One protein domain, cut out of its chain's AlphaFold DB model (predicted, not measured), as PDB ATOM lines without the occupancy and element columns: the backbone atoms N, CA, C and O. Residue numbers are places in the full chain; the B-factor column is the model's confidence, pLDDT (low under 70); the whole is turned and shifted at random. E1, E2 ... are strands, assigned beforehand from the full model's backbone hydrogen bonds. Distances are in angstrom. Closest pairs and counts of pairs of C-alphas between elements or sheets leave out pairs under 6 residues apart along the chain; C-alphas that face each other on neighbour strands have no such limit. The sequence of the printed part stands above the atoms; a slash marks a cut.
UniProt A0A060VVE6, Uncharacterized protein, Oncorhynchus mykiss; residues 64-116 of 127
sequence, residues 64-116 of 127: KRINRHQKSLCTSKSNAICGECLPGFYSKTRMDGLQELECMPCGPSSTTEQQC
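AT A GLANCE: This is residues 64 to 116 of the 127 residues of an uncharacterized protein of Oncorhynchus mykiss (UniProt A0A060VVE6). With little regular structure, this is an elongated chain of loops: a small two-strand hairpin, E1 and E2, whose tip, residues 74 to 79, sticks out at one end. Residues 91 to 103 form a second loop across the long axis, closed by a short antiparallel pairing of residues 89 to 90 with 104 to 105, and residues 106 to 116 curl at the other end. The 53 printed residues are all strand by class, with under half in named elements, and no named helix; the whole is loose, radius of gyration of the C-alphas 12.6 A, spanning 41 by 25 by 15 A.

IN THESE COORDINATES: E1 is residues 68 to 70, 6.4 A long, from C-alpha 68 at (41.566, -40.188, 29.425). E2 is residues 82 to 85, 8.8 A long, ending at C-alpha 85 at (37.679, -41.369, 28.090).

HOW THE PARTS SIT: E1 and E2 are antiparallel at 142 degrees. C-alphas 68 and 85 face each other at 4.3 A. N 69 and O 84 are within hydrogen-bond range at 2.9 A.

THE WHOLE: The farthest C-alphas, Lys 77 and Pro 108, are 41.4 A apart. The E1 to E2 link is long, 11 residues. The printed part has no cut, and no printed residue is under 70 in pLDDT.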
ATOM      1  N   LYS A  64      45.949 -37.346  29.940       95.38
ATOM      2  CA  LYS A  64      45.415 -36.270  29.102       95.38
ATOM      3  C   LYS A  64      45.857 -36.385  27.639       95.38
ATOM      4  O   LYS A  64      45.071 -36.053  26.765       95.38
ATOM      5  N   ARG A  65      47.081 -36.861  27.362       95.88
ATOM      6  CA  ARG A  65      47.574 -37.032  25.979       95.88
ATOM      7  C   ARG A  65      46.844 -38.130  25.213       95.88
ATOM      8  O   ARG A  65      46.803 -38.058  24.000       95.88
ATOM      9  N   ILE A  66      46.279 -39.102  25.922       96.25
ATOM     10  CA  ILE A  66      45.499 -40.204  25.344       96.25
ATOM     11  C   ILE A  66      43.992 -40.019  25.571       96.25
ATOM     12  O   ILE A  66      43.225 -40.978  25.518       96.25
ATOM     13  N   ASN A  67      43.573 -38.782  25.857       97.12
ATOM     14  CA  ASN A  67      42.184 -38.382  26.065       97.12
ATOM     15  C   ASN A  67      41.455 -39.187  27.150       97.12
ATOM     16  O   ASN A  67      40.284 -39.525  26.995       97.12
ATOM     17  N   ARG A  68      42.132 -39.473  28.269       96.25
ATOM     18  CA  ARG A  68      41.566 -40.188  29.425       96.25
ATOM     19  C   ARG A  68      41.673 -39.394  30.721       96.25
ATOM     20  O   ARG A  68      42.603 -38.607  30.925       96.25
ATOM     21  N   HIS A  69      40.744 -39.658  31.636       96.56
ATOM     22  CA  HIS A  69      40.828 -39.184  33.013       96.56
ATOM     23  C   HIS A  69      42.019 -39.814  33.728       96.56
ATOM     24  O   HIS A  69      42.330 -40.991  33.550       96.56
ATOM     25  N   GLN A  70      42.683 -39.037  34.571       96.75
ATOM     26  CA  GLN A  70      43.763 -39.544  35.397       96.75
ATOM     27  C   GLN A  70      43.194 -40.097  36.707       96.75
ATOM     28  O   GLN A  70      42.610 -39.344  37.483       96.75
ATOM     29  N   LYS A  71      43.351 -41.405  36.941       97.19
ATOM     30  CA  LYS A  71      42.923 -42.088  38.175       97.19
ATOM     31  C   LYS A  71      44.006 -42.029  39.256       97.19
ATOM     32  O   LYS A  71      43.681 -41.924  40.432       97.19
ATOM     33  N   SER A  72      45.284 -42.058  38.872       96.81
ATOM     34  CA  SER A  72      46.409 -41.868  39.798       96.81
ATOM     35  C   SER A  72      47.538 -41.043  39.182       96.81
ATOM     36  O   SER A  72      47.706 -40.969  37.961       96.81
ATOM     37  N   LEU A  73      48.318 -40.386  40.038       96.56
ATOM     38  CA  LEU A  73      49.542 -39.694  39.644       96.56
ATOM     39  C   LEU A  73      50.665 -40.693  39.376       96.56
ATOM     40  O   LEU A  73      50.775 -41.712  40.051       96.56
ATOM     41  N   CYS A  74      51.517 -40.364  38.405       97.69
ATOM     42  CA  CYS A  74      52.801 -41.035  38.281       97.69
ATOM     43  C   CYS A  74      53.674 -40.673  39.485       97.69
ATOM     44  O   CYS A  74      53.703 -39.514  39.910       97.69
ATOM     45  N   THR A  75      54.404 -41.651  40.004       97.81
ATOM     46  CA  THR A  75      55.419 -41.473  41.046       97.81
ATOM     47  C   THR A  75      56.735 -42.060  40.549       97.81
ATOM     48  O   THR A  75      56.748 -42.744  39.533       97.81
ATOM     49  N   SER A  76      57.842 -41.886  41.273       98.06
ATOM     50  CA  SER A  76      59.083 -42.590  40.916       98.06
ATOM     51  C   SER A  76      58.922 -44.119  40.934       98.06
ATOM     52  O   SER A  76      59.670 -44.825  40.268       98.06
ATOM     53  N   LYS A  77      57.926 -44.660  41.643       98.25
ATOM     54  CA  LYS A  77      57.737 -46.105  41.821       98.25
ATOM     55  C   LYS A  77      56.621 -46.707  40.970       98.25
ATOM     56  O   LYS A  77      56.491 -47.922  40.955       98.25
ATOM     57  N   SER A  78      55.802 -45.899  40.299       97.69
ATOM     58  CA  SER A  78      54.614 -46.386  39.586       97.69
ATOM     59  C   SER A  78      54.194 -45.444  38.467       97.69
ATOM     60  O   SER A  78      54.260 -44.221  38.627       97.69
ATOM     61  N   ASN A  79      53.677 -45.998  37.371       98.19
ATOM     62  CA  ASN A  79      53.114 -45.174  36.304       98.19
ATOM     63  C   ASN A  79      51.831 -44.449  36.755       98.19
ATOM     64  O   ASN A  79      51.205 -44.808  37.754       98.19
ATOM     65  N   ALA A  80      51.395 -43.460  35.974       97.50
ATOM     66  CA  ALA A  80      50.038 -42.940  36.080       97.50
ATOM     67  C   ALA A  80      49.024 -43.994  35.611       97.50
ATOM     68  O   ALA A  80      49.197 -44.606  34.554       97.50
ATOM     69  N   ILE A  81      47.932 -44.157  36.357       96.50
ATOM     70  CA  ILE A  81      46.799 -44.990  35.951       96.50
ATOM     71  C   ILE A  81      45.770 -44.098  35.266       96.50
ATOM     72  O   ILE A  81      45.316 -43.096  35.829       96.50
ATOM     73  N   CYS A  82      45.381 -44.482  34.052       96.94
ATOM     74  CA  CYS A  82      44.366 -43.786  33.272       96.94
ATOM     75  C   CYS A  82      43.022 -44.507  33.349       96.94
ATOM     76  O   CYS A  82      42.949 -45.730  33.447       96.94
ATOM     77  N   GLY A  83      41.955 -43.718  33.361       94.69
ATOM     78  CA  GLY A  83      40.580 -44.166  33.477       94.69
ATOM     79  C   GLY A  83      39.807 -44.088  32.174       94.69
ATOM     80  O   GLY A  83      40.341 -44.339  31.095       94.69
ATOM     81  N   GLU A  84      38.534 -43.728  32.308       93.81
ATOM     82  CA  GLU A  84      37.614 -43.580  31.183       93.81
ATOM     83  C   GLU A  84      38.022 -42.425  30.268       93.81
ATOM     84  O   GLU A  84      38.799 -41.540  30.654       93.81
ATOM     85  N   CYS A  85      37.486 -42.442  29.050       95.56
ATOM     86  CA  CYS A  85      37.679 -41.369  28.090       95.56
ATOM     87  C   CYS A  85      37.165 -40.037  28.638       95.56
ATOM     88  O   CYS A  85      36.155 -39.978  29.340       95.56
ATOM     89  N   LEU A  86      37.878 -38.961  28.311       95.56
ATOM     90  CA  LEU A  86      37.425 -37.607  28.590       95.56
ATOM     91  C   LEU A  86      36.119 -37.324  27.825       95.56
ATOM     92  O   LEU A  86      35.879 -37.919  26.769       95.56
ATOM     93  N   PRO A  87      35.291 -36.375  28.297       93.44
ATOM     94  CA  PRO A  87      34.091 -35.967  27.580       93.44
ATOM     95  C   PRO A  87      34.392 -35.574  26.129       93.44
ATOM     96  O   PRO A  87      35.316 -34.809  25.862       93.44
ATOM     97  N   GLY A  88      33.592 -36.092  25.193       93.12
ATOM     98  CA  GLY A  88      33.794 -35.873  23.758       93.12
ATOM     99  C   GLY A  88      34.761 -36.858  23.098       93.12
ATOM    100  O   GLY A  88      35.040 -36.705  21.910       93.12
ATOM    101  N   PHE A  89      35.227 -37.874  23.827       95.00
ATOM    102  CA  PHE A  89      36.029 -38.972  23.300       95.00
ATOM    103  C   PHE A  89      35.396 -40.325  23.636       95.00
ATOM    104  O   PHE A  89      34.622 -40.442  24.586       95.00
ATOM    105  N   TYR A  90      35.736 -41.351  22.861       93.06
ATOM    106  CA  TYR A  90      35.259 -42.716  23.067       93.06
ATOM    107  C   TYR A  90      36.381 -43.738  22.896       93.06
ATOM    108  O   TYR A  90      37.327 -43.534  22.133       93.06
ATOM    109  N   SER A  91      36.267 -44.850  23.620       92.56
ATOM    110  CA  SER A  91      37.214 -45.960  23.522       92.56
ATOM    111  C   SER A  91      36.806 -46.872  22.377       92.56
ATOM    112  O   SER A  91      35.637 -47.243  22.275       92.56
ATOM    113  N   LYS A  92      37.771 -47.283  21.558       89.00
ATOM    114  CA  LYS A  92      37.575 -48.342  20.565       89.00
ATOM    115  C   LYS A  92      38.098 -49.664  21.087       89.00
ATOM    116  O   LYS A  92      39.032 -49.699  21.884       89.00
ATOM    117  N   THR A  93      37.515 -50.751  20.607       87.62
ATOM    118  CA  THR A  93      38.050 -52.093  20.821       87.62
ATOM    119  C   THR A  93      38.871 -52.478  19.598       87.62
ATOM    120  O   THR A  93      38.406 -52.368  18.463       87.62
ATOM    121  N   ARG A  94      40.113 -52.895  19.827       85.94
ATOM    122  CA  ARG A  94      41.016 -53.425  18.808       85.94
ATOM    123  C   ARG A  94      40.531 -54.803  18.349       85.94
ATOM    124  O   ARG A  94      39.701 -55.438  18.994       85.94
ATOM    125  N   MET A  95      41.074 -55.288  17.232       87.25
ATOM    126  CA  MET A  95      40.687 -56.589  16.661       87.25
ATOM    127  C   MET A  95      40.964 -57.770  17.605       87.25
ATOM    128  O   MET A  95      40.295 -58.792  17.514       87.25
ATOM    129  N   ASP A  96      41.927 -57.626  18.518       89.56
ATOM    130  CA  ASP A  96      42.261 -58.614  19.550       89.56
ATOM    131  C   ASP A  96      41.346 -58.542  20.789       89.56
ATOM    132  O   ASP A  96      41.585 -59.230  21.778       89.56
ATOM    133  N   GLY A  97      40.297 -57.713  20.751       84.94
ATOM    134  CA  GLY A  97      39.351 -57.543  21.852       84.94
ATOM    135  C   GLY A  97      39.839 -56.613  22.966       84.94
ATOM    136  O   GLY A  97      39.089 -56.360  23.910       84.94
ATOM    137  N   LEU A  98      41.057 -56.069  22.874       85.56
ATOM    138  CA  LEU A  98      41.579 -55.124  23.859       85.56
ATOM    139  C   LEU A  98      41.089 -53.707  23.570       85.56
ATOM    140  O   LEU A  98      40.984 -53.289  22.419       85.56
ATOM    141  N   GLN A  99      40.827 -52.927  24.617       84.62
ATOM    142  CA  GLN A  99      40.539 -51.507  24.438       84.62
ATOM    143  C   GLN A  99      41.788 -50.775  23.949       84.62
ATOM    144  O   GLN A  99      42.893 -50.976  24.455       84.62
ATOM    145  N   GLU A 100      41.599 -49.908  22.963       87.69
ATOM    146  CA  GLU A 100      42.626 -48.989  22.514       87.69
ATOM    147  C   GLU A 100      42.997 -48.035  23.651       87.69
ATOM    148  O   GLU A 100      42.144 -47.523  24.386       87.69
ATOM    149  N   LEU A 101      44.301 -47.828  23.827       88.88
ATOM    150  CA  LEU A 101      44.800 -46.995  24.910       88.88
ATOM    151  C   LEU A 101      44.365 -45.538  24.723       88.88
ATOM    152  O   LEU A 101      44.002 -44.881  25.693       88.88
ATOM    153  N   GLU A 102      44.378 -45.043  23.491       94.38
ATOM    154  CA  GLU A 102      43.933 -43.697  23.155       94.38
ATOM    155  C   GLU A 102      42.435 -43.665  22.860       94.38
ATOM    156  O   GLU A 102      41.907 -44.513  22.142       94.38
ATOM    157  N   CYS A 103      41.738 -42.679  23.428       95.00
ATOM    158  CA  CYS A 103      40.344 -42.437  23.080       95.00
ATOM    159  C   CYS A 103      40.245 -41.544  21.843       95.00
ATOM    160  O   CYS A 103      40.893 -40.497  21.754       95.00
ATOM    161  N   MET A 104      39.373 -41.939  20.921       93.81
ATOM    162  CA  MET A 104      39.129 -41.239  19.665       93.81
ATOM    163  C   MET A 104      38.117 -40.109  19.866       93.81
ATOM    164  O   MET A 104      37.184 -40.268  20.655       93.81
ATOM    165  N   PRO A 105      38.245 -38.975  19.159       93.94
ATOM    166  CA  PRO A 105      37.278 -37.890  19.261       93.94
ATOM    167  C   PRO A 105      35.914 -38.309  18.702       93.94
ATOM    168  O   PRO A 105      35.813 -38.985  17.675       93.94
ATOM    169  N   CYS A 106      34.848 -37.873  19.367       92.94
ATOM    170  CA  CYS A 106      33.492 -37.995  18.857       92.94
ATOM    171  C   CYS A 106      33.299 -37.114  17.612       92.94
ATOM    172  O   CYS A 106      33.763 -35.976  17.557       92.94
ATOM    173  N   GLY A 107      32.572 -37.625  16.622       89.06
ATOM    174  CA  GLY A 107      32.285 -36.938  15.368       89.06
ATOM    175  C   GLY A 107      31.037 -37.502  14.683       89.06
ATOM    176  O   GLY A 107      30.377 -38.391  15.226       89.06
ATOM    177  N   PRO A 108      30.692 -37.013  13.480       85.75
ATOM    178  CA  PRO A 108      29.483 -37.436  12.766       85.75
ATOM    179  C   PRO A 108      29.398 -38.954  12.538       85.75
ATOM    180  O   PRO A 108      28.319 -39.538  12.624       85.75
ATOM    181  N   SER A 109      30.545 -39.598  12.307       83.62
ATOM    182  CA  SER A 109      30.670 -41.039  12.067       83.62
ATOM    183  C   SER A 109      30.639 -41.904  13.331       83.62
ATOM    184  O   SER A 109      30.546 -43.120  13.210       83.62
ATOM    185  N   SER A 110      30.700 -41.316  14.530       82.62
ATOM    186  CA  SER A 110      30.676 -42.039  15.811       82.62
ATOM    187  C   SER A 110      29.439 -41.723  16.650       82.62
ATOM    188  O   SER A 110      29.407 -41.962  17.850       82.62
ATOM    189  N   THR A 111      28.374 -41.216  16.026       78.19
ATOM    190  CA  THR A 111      27.106 -40.896  16.707       78.19
ATOM    191  C   THR A 111      26.414 -42.114  17.322       78.19
ATOM    192  O   THR A 111      25.657 -41.958  18.279       78.19
ATOM    193  N   THR A 112      26.689 -43.315  16.807       81.81
ATOM    194  CA  THR A 112      26.199 -44.593  17.346       81.81
ATOM    195  C   THR A 112      26.985 -45.075  18.564       81.81
ATOM    196  O   THR A 112      26.521 -45.969  19.267       81.81
ATOM    197  N   GLU A 113      28.154 -44.492  18.842       84.75
ATOM    198  CA  GLU A 113      28.951 -44.848  20.010       84.75
ATOM    199  C   GLU A 113      28.264 -44.356  21.282       84.75
ATOM    200  O   GLU A 113      27.845 -43.198  21.395       84.75
ATOM    201  N   GLN A 114      28.166 -45.233  22.279       83.75
ATOM    202  CA  GLN A 114      27.452 -44.940  23.526       83.75
ATOM    203  C   GLN A 114      28.050 -43.731  24.266       83.75
ATOM    204  O   GLN A 114      27.321 -42.907  24.821       83.75
ATOM    205  N   GLN A 115      29.377 -43.587  24.214       86.94
ATOM    206  CA  GLN A 115      30.117 -42.475  24.824       86.94
ATOM    207  C   GLN A 115      29.930 -41.148  24.063       86.94
ATOM    208  O   GLN A 115      30.066 -40.078  24.651       86.94
ATOM    209  N   CYS A 116      29.553 -41.203  22.779       86.25
ATOM    210  CA  CYS A 116      29.291 -40.031  21.936       86.25
ATOM    211  C   CYS A 116      27.795 -39.692  21.806       86.25
ATOM    212  O   CYS A 116      27.430 -38.642  21.273       86.25
TER     213      CYS A 116